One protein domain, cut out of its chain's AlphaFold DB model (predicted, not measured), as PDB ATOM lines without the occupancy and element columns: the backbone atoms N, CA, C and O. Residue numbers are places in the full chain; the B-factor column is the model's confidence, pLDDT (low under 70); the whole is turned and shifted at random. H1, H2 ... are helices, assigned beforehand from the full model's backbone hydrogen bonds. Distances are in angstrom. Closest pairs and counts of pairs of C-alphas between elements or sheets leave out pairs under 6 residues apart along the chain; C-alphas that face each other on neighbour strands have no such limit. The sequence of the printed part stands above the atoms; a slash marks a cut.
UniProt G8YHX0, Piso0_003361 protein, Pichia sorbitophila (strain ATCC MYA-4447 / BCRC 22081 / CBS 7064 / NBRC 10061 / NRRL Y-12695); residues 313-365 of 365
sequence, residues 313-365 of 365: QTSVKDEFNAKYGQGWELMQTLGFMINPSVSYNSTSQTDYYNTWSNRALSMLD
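AT A GLANCE: This is residues 313 to 365 of the 365 residues of the protein "Piso0_003361 protein" of Pichia sorbitophila (strain ATCC MYA-4447 / BCRC 22081 / CBS 7064 / NBRC 10061 / NRRL Y-12695) (UniProt G8YHX0). The longest helix, H3, meets the end of H1 near its own start, and the two make an L-shaped corner; the far part of H3 and the tail after it, residues 354 to 365, stick out as an arm. The short helix H2 lies off the same end of H1, and a long loop, residues 334 to 346, folds back from H2 to the start of H3. The printed part has 53 residues with three named helices, H1, H2 and H3 in chain order, and no named strand; its class is all helix. It is loose, with a radius of gyration of the C-alphas of 13.0 A, and flat, spanning 45 by 25 by 12 A.

IN THESE COORDINATES: H3 is residues 347 to 361, 21.1 A long from first to last C-alpha, from (10.741, -33.379, -44.427) to (-6.262, -34.602, -31.940). H1 is residues 313 to 324, 15.3 A long, and C-alpha 313 is at (17.927, -45.224, -25.663). H2 is residues 328 to 333, 8.7 A long.

HOW THE PARTS SIT: H3 touches H1 with residues 348 to 352 alone, and H1 touches H3 with residues 322 to 324 alone. Their closest C-alphas, those of Gln 349 and Lys 323, are 5.2 A apart. They run opposite ways at a steep tilt of 68 degrees, only just short of about perpendicular. H1 and H2 are close but not clearly touching: their closest C-alphas, those of Asn 321 and Trp 328, are 7.5 A apart. Their lines are about perpendicular, at 80 degrees. H2 and H3 are apart. In H1, H2 and H3 every O i to N i+4 pair is within hydrogen-bond range.

THE WHOLE: The C-alphas of Leu 334 and Asp 365, the two farthest apart, are 44.9 A from each other. Residues 354 to 365, of which 354 to 361 belong to H3, stand free; the body without them spans 26 by 25 by 12 A. The link from H1 to H2 is tight, and that from H2 to H3 is long, with 13 residues. The printed part has no cut and ends at residue 365, the chain's last. Its mean pLDDT is 82.1; residues 313 to 316 and residue 365 are under 70.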
ATOM      1  N   GLN A 313      17.039 -45.500 -24.534       48.81
ATOM      2  CA  GLN A 313      17.927 -45.224 -25.663       48.81
ATOM      3  C   GLN A 313      17.272 -45.539 -27.000       48.81
ATOM      4  O   GLN A 313      17.461 -44.758 -27.909       48.81
ATOM      5  N   THR A 314      16.479 -46.600 -27.134       53.34
ATOM      6  CA  THR A 314      15.817 -46.914 -28.411       53.34
ATOM      7  C   THR A 314      14.584 -46.048 -28.569       53.34
ATOM      8  O   THR A 314      14.479 -45.408 -29.587       53.34
ATOM      9  N   SER A 315      13.774 -45.810 -27.526       61.22
ATOM     10  CA  SER A 315      12.702 -44.799 -27.615       61.22
ATOM     11  C   SER A 315      13.227 -43.388 -27.900       61.22
ATOM     12  O   SER A 315      12.634 -42.684 -28.705       61.22
ATOM     13  N   VAL A 316      14.312 -42.949 -27.255       67.19
ATOM     14  CA  VAL A 316      14.889 -41.613 -27.478       67.19
ATOM     15  C   VAL A 316      15.630 -41.571 -28.803       67.19
ATOM     16  O   VAL A 316      15.496 -40.577 -29.494       67.19
ATOM     17  N   LYS A 317      16.367 -42.616 -29.208       73.25
ATOM     18  CA  LYS A 317      16.987 -42.693 -30.543       73.25
ATOM     19  C   LYS A 317      15.940 -42.796 -31.636       73.25
ATOM     20  O   LYS A 317      16.132 -42.187 -32.668       73.25
ATOM     21  N   ASP A 318      14.846 -43.511 -31.430       77.19
ATOM     22  CA  ASP A 318      13.743 -43.639 -32.379       77.19
ATOM     23  C   ASP A 318      12.984 -42.321 -32.465       77.19
ATOM     24  O   ASP A 318      12.693 -41.862 -33.560       77.19
ATOM     25  N   GLU A 319      12.738 -41.652 -31.336       81.12
ATOM     26  CA  GLU A 319      12.150 -40.315 -31.317       81.12
ATOM     27  C   GLU A 319      13.098 -39.277 -31.933       81.12
ATOM     28  O   GLU A 319      12.659 -38.393 -32.663       81.12
ATOM     29  N   PHE A 320      14.403 -39.404 -31.703       82.12
ATOM     30  CA  PHE A 320      15.438 -38.558 -32.291       82.12
ATOM     31  C   PHE A 320      15.571 -38.810 -33.799       82.12
ATOM     32  O   PHE A 320      15.588 -37.863 -34.574       82.12
ATOM     33  N   ASN A 321      15.575 -40.065 -34.242       84.88
ATOM     34  CA  ASN A 321      15.605 -40.455 -35.652       84.88
ATOM     35  C   ASN A 321      14.305 -40.064 -36.363       84.88
ATOM     36  O   ASN A 321      14.343 -39.658 -37.519       84.88
ATOM     37  N   ALA A 322      13.159 -40.146 -35.685       83.25
ATOM     38  CA  ALA A 322      11.885 -39.687 -36.222       83.25
ATOM     39  C   ALA A 322      11.846 -38.156 -36.338       83.25
ATOM     40  O   ALA A 322      11.351 -37.639 -37.335       83.25
ATOM     41  N   LYS A 323      12.414 -37.425 -35.366       83.62
ATOM     42  CA  LYS A 323      12.511 -35.956 -35.403       83.62
ATOM     43  C   LYS A 323      13.537 -35.443 -36.409       83.62
ATOM     44  O   LYS A 323      13.295 -34.416 -37.026       83.62
ATOM     45  N   TYR A 324      14.686 -36.094 -36.550       84.06
ATOM     46  CA  TYR A 324      15.843 -35.523 -37.253       84.06
ATOM     47  C   TYR A 324      16.299 -36.333 -38.472       84.06
ATOM     48  O   TYR A 324      17.202 -35.902 -39.187       84.06
ATOM     49  N   GLY A 325      15.662 -37.472 -38.741       83.38
ATOM     50  CA  GLY A 325      16.031 -38.384 -39.817       83.38
ATOM     51  C   GLY A 325      17.096 -39.403 -39.400       83.38
ATOM     52  O   GLY A 325      17.875 -39.211 -38.464       83.38
ATOM     53  N   GLN A 326      17.126 -40.528 -40.114       83.94
ATOM     54  CA  GLN A 326      18.072 -41.612 -39.860       83.94
ATOM     55  C   GLN A 326      19.485 -41.209 -40.318       83.94
ATOM     56  O   GLN A 326      19.663 -40.688 -41.416       83.94
ATOM     57  N   GLY A 327      20.502 -41.466 -39.489       82.50
ATOM     58  CA  GLY A 327      21.906 -41.201 -39.837       82.50
ATOM     59  C   GLY A 327      22.455 -39.845 -39.381       82.50
ATOM     60  O   GLY A 327      23.618 -39.546 -39.647       82.50
ATOM     61  N   TRP A 328      21.685 -39.054 -38.631       80.44
ATOM     62  CA  TRP A 328      22.170 -37.787 -38.076       80.44
ATOM     63  C   TRP A 328      23.377 -37.946 -37.126       80.44
ATOM     64  O   TRP A 328      24.255 -37.083 -37.075       80.44
ATOM     65  N   GLU A 329      23.482 -39.081 -36.424       82.38
ATOM     66  CA  GLU A 329      24.627 -39.397 -35.552       82.38
ATOM     67  C   GLU A 329      25.976 -39.304 -36.304       82.38
ATOM     68  O   GLU A 329      26.983 -38.873 -35.735       82.38
ATOM     69  N   LEU A 330      25.997 -39.623 -37.607       84.19
ATOM     70  CA  LEU A 330      27.186 -39.482 -38.454       84.19
ATOM     71  C   LEU A 330      27.540 -38.014 -38.699       84.19
ATOM     72  O   LEU A 330      28.712 -37.662 -38.630       84.19
ATOM     73  N   MET A 331      26.554 -37.144 -38.934       81.31
ATOM     74  CA  MET A 331      26.797 -35.709 -39.139       81.31
ATOM     75  C   MET A 331      27.353 -35.048 -37.876       81.31
ATOM     76  O   MET A 331      28.269 -34.228 -37.961       81.31
ATOM     77  N   GLN A 332      26.873 -35.466 -36.702       82.88
ATOM     78  CA  GLN A 332      27.427 -35.021 -35.423       82.88
ATOM     79  C   GLN A 332      28.862 -35.529 -35.214       82.88
ATOM     80  O   GLN A 332      29.727 -34.764 -34.791       82.88
ATOM     81  N   THR A 333      29.134 -36.790 -35.564       86.12
ATOM     82  CA  THR A 333      30.484 -37.382 -35.491       86.12
ATOM     83  C   THR A 333      31.463 -36.696 -36.450       86.12
ATOM     84  O   THR A 333      32.633 -36.520 -36.123       86.12
ATOM     85  N   LEU A 334      30.979 -36.255 -37.614       89.94
ATOM     86  CA  LEU A 334      31.738 -35.496 -38.612       89.94
ATOM     87  C   LEU A 334      31.906 -34.009 -38.253       89.94
ATOM     88  O   LEU A 334      32.546 -33.274 -39.001       89.94
ATOM     89  N   GLY A 335      31.354 -33.556 -37.123       87.50
ATOM     90  CA  GLY A 335      31.527 -32.186 -36.638       87.50
ATOM     91  C   GLY A 335      30.750 -31.131 -37.430       87.50
ATOM     92  O   GLY A 335      31.168 -29.974 -37.471       87.50
ATOM     93  N   PHE A 336      29.628 -31.492 -38.063       85.12
ATOM     94  CA  PHE A 336      28.756 -30.496 -38.687       85.12
ATOM     95  C   PHE A 336      28.268 -29.484 -37.638       85.12
ATOM     96  O   PHE A 336      27.704 -29.855 -36.612       85.12
ATOM     97  N   MET A 337      28.455 -28.188 -37.911       83.56
ATOM     98  CA  MET A 337      28.053 -27.108 -36.993       83.56
ATOM     99  C   MET A 337      26.546 -26.811 -37.011       83.56
ATOM    100  O   MET A 337      26.050 -26.057 -36.175       83.56
ATOM    101  N   ILE A 338      25.807 -27.377 -37.966       80.12
ATOM    102  CA  ILE A 338      24.358 -27.196 -38.061       80.12
ATOM    103  C   ILE A 338      23.712 -28.165 -37.077       80.12
ATOM    104  O   ILE A 338      23.711 -29.367 -37.304       80.12
ATOM    105  N   ASN A 339      23.187 -27.646 -35.970       74.62
ATOM    106  CA  ASN A 339      22.480 -28.451 -34.981       74.62
ATOM    107  C   ASN A 339      21.070 -28.792 -35.513       74.62
ATOM    108  O   ASN A 339      20.365 -27.885 -35.969       74.62
ATOM    109  N   PRO A 340      20.622 -30.059 -35.452       70.38
ATOM    110  CA  PRO A 340      19.350 -30.476 -36.049       70.38
ATOM    111  C   PRO A 340      18.130 -29.876 -35.329       70.38
ATOM    112  O   PRO A 340      17.024 -29.834 -35.869       70.38
ATOM    113  N   SER A 341      18.329 -29.341 -34.121       74.75
ATOM    114  CA  SER A 341      17.329 -28.529 -33.422       74.75
ATOM    115  C   SER A 341      16.933 -27.251 -34.175       74.75
ATOM    116  O   SER A 341      15.887 -26.688 -33.877       74.75
ATOM    117  N   VAL A 342      17.726 -26.806 -35.157       78.50
ATOM    118  CA  VAL A 342      17.501 -25.555 -35.903       78.50
ATOM    119  C   VAL A 342      16.932 -25.809 -37.310       78.50
ATOM    120  O   VAL A 342      16.513 -24.882 -38.001       78.50
ATOM    121  N   SER A 343      16.876 -27.063 -37.762       73.06
ATOM    122  CA  SER A 343      16.387 -27.442 -39.096       73.06
ATOM    123  C   SER A 343      14.869 -27.659 -39.134       73.06
ATOM    124  O   SER A 343      14.404 -28.765 -39.400       73.06
ATOM    125  N   TYR A 344      14.113 -26.575 -38.918       74.06
ATOM    126  CA  TYR A 344      12.638 -26.545 -38.858       74.06
ATOM    127  C   TYR A 344      11.915 -26.957 -40.153       74.06
ATOM    128  O   TYR A 344      10.736 -27.287 -40.123       74.06
ATOM    129  N   ASN A 345      12.617 -26.949 -41.290       77.94
ATOM    130  CA  ASN A 345      12.038 -27.206 -42.616       77.94
ATOM    131  C   ASN A 345      12.412 -28.580 -43.194       77.94
ATOM    132  O   ASN A 345      12.315 -28.787 -44.403       77.94
ATOM    133  N   SER A 346      12.897 -29.515 -42.374       82.81
ATOM    134  CA  SER A 346      13.201 -30.863 -42.866       82.81
ATOM    135  C   SER A 346      11.922 -31.680 -43.072       82.81
ATOM    136  O   SER A 346      10.988 -31.605 -42.276       82.81
ATOM    137  N   THR A 347      11.887 -32.503 -44.125       86.38
ATOM    138  CA  THR A 347      10.741 -33.379 -44.427       86.38
ATOM    139  C   THR A 347      10.403 -34.292 -43.246       86.38
ATOM    140  O   THR A 347       9.240 -34.417 -42.878       86.38
ATOM    141  N   SER A 348      11.426 -34.839 -42.575       84.44
ATOM    142  CA  SER A 348      11.258 -35.691 -41.391       84.44
ATOM    143  C   SER A 348      10.584 -34.966 -40.222       84.44
ATOM    144  O   SER A 348       9.742 -35.559 -39.552       84.44
ATOM    145  N   GLN A 349      10.882 -33.680 -39.997       85.44
ATOM    146  CA  GLN A 349      10.195 -32.903 -38.959       85.44
ATOM    147  C   GLN A 349       8.736 -32.626 -39.306       85.44
ATOM    148  O   GLN A 349       7.886 -32.708 -38.420       85.44
ATOM    149  N   THR A 350       8.432 -32.338 -40.572       88.75
ATOM    150  CA  THR A 350       7.050 -32.146 -41.031       88.75
ATOM    151  C   THR A 350       6.226 -33.420 -40.835       88.75
ATOM    152  O   THR A 350       5.121 -33.366 -40.294       88.75
ATOM    153  N   ASP A 351       6.783 -34.580 -41.189       89.69
ATOM    154  CA  ASP A 351       6.130 -35.882 -41.011       89.69
ATOM    155  C   ASP A 351       5.934 -36.227 -39.529       89.69
ATOM    156  O   ASP A 351       4.855 -36.670 -39.117       89.69
ATOM    157  N   TYR A 352       6.954 -35.970 -38.704       90.06
ATOM    158  CA  TYR A 352       6.872 -36.138 -37.257       90.06
ATOM    159  C   TYR A 352       5.785 -35.242 -36.650       90.06
ATOM    160  O   TYR A 352       4.956 -35.722 -35.876       90.06
ATOM    161  N   TYR A 353       5.748 -33.962 -37.031       91.19
ATOM    162  CA  TYR A 353       4.750 -33.002 -36.562       91.19
ATOM    163  C   TYR A 353       3.331 -33.424 -36.947       91.19
ATOM    164  O   TYR A 353       2.458 -33.436 -36.084       91.19
ATOM    165  N   ASN A 354       3.109 -33.831 -38.199       93.56
ATOM    166  CA  ASN A 354       1.807 -34.309 -38.671       93.56
ATOM    167  C   ASN A 354       1.354 -35.571 -37.928       93.56
ATOM    168  O   ASN A 354       0.192 -35.708 -37.554       93.56
ATOM    169  N   THR A 355       2.275 -36.502 -37.677       92.00
ATOM    170  CA  THR A 355       1.970 -37.726 -36.925       92.00
ATOM    171  C   THR A 355       1.618 -37.405 -35.475       92.00
ATOM    172  O   THR A 355       0.650 -37.938 -34.931       92.00
ATOM    173  N   TRP A 356       2.389 -36.518 -34.845       91.94
ATOM    174  CA  TRP A 356       2.163 -36.078 -33.474       91.94
ATOM    175  C   TRP A 356       0.847 -35.299 -33.328       91.94
ATOM    176  O   TRP A 356       0.072 -35.596 -32.419       91.94
ATOM    177  N   SER A 357       0.555 -34.369 -34.240       94.81
ATOM    178  CA  SER A 357      -0.658 -33.544 -34.210       94.81
ATOM    179  C   SER A 357      -1.920 -34.379 -34.417       94.81
ATOM    180  O   SER A 357      -2.863 -34.250 -33.638       94.81
ATOM    181  N   ASN A 358      -1.914 -35.314 -35.372       94.69
ATOM    182  CA  ASN A 358      -3.019 -36.255 -35.579       94.69
ATOM    183  C   ASN A 358      -3.281 -37.110 -34.333       94.69
ATOM    184  O   ASN A 358      -4.429 -37.346 -33.962       94.69
ATOM    185  N   ARG A 359      -2.216 -37.551 -33.654       91.06
ATOM    186  CA  ARG A 359      -2.329 -38.353 -32.432       91.06
ATOM    187  C   ARG A 359      -2.884 -37.538 -31.265       91.06
ATOM    188  O   ARG A 359      -3.722 -38.046 -30.528       91.06
ATOM    189  N   ALA A 360      -2.452 -36.288 -31.119       92.25
ATOM    190  CA  ALA A 360      -2.969 -35.379 -30.102       92.25
ATOM    191  C   ALA A 360      -4.457 -35.068 -30.324       92.25
ATOM    192  O   ALA A 360      -5.235 -35.129 -29.378       92.25
ATOM    193  N   LEU A 361      -4.859 -34.813 -31.574       94.12
ATOM    194  CA  LEU A 361      -6.262 -34.602 -31.940       94.12
ATOM    195  C   LEU A 361      -7.115 -35.844 -31.654       94.12
ATOM    196  O   LEU A 361      -8.174 -35.721 -31.053       94.12
ATOM    197  N   SER A 362      -6.615 -37.046 -31.961       92.44
ATOM    198  CA  SER A 362      -7.328 -38.303 -31.673       92.44
ATOM    199  C   SER A 362      -7.503 -38.632 -30.183       92.44
ATOM    200  O   SER A 362      -8.208 -39.578 -29.860       92.44
ATOM    201  N   MET A 363      -6.817 -37.921 -29.283       87.00
ATOM    202  CA  MET A 363      -6.985 -38.070 -27.829       87.00
ATOM    203  C   MET A 363      -7.974 -37.057 -27.235       87.00
ATOM    204  O   MET A 363      -8.290 -37.149 -26.049       87.00
ATOM    205  N   LEU A 364      -8.382 -36.059 -28.022       87.31
ATOM    206  CA  LEU A 364      -9.348 -35.027 -27.639       87.31
ATOM    207  C   LEU A 364     -10.787 -35.399 -28.029       87.31
ATOM    208  O   LEU A 364     -11.707 -34.927 -27.361       87.31
ATOM    209  N   ASP A 365     -10.952 -36.228 -29.063       66.31
ATOM    210  CA  ASP A 365     -12.200 -36.927 -29.415       66.31
ATOM    211  C   ASP A 365     -12.389 -38.191 -28.558       66.31
ATOM    212  O   ASP A 365     -13.550 -38.482 -28.182       66.31
TER     213      ASP A 365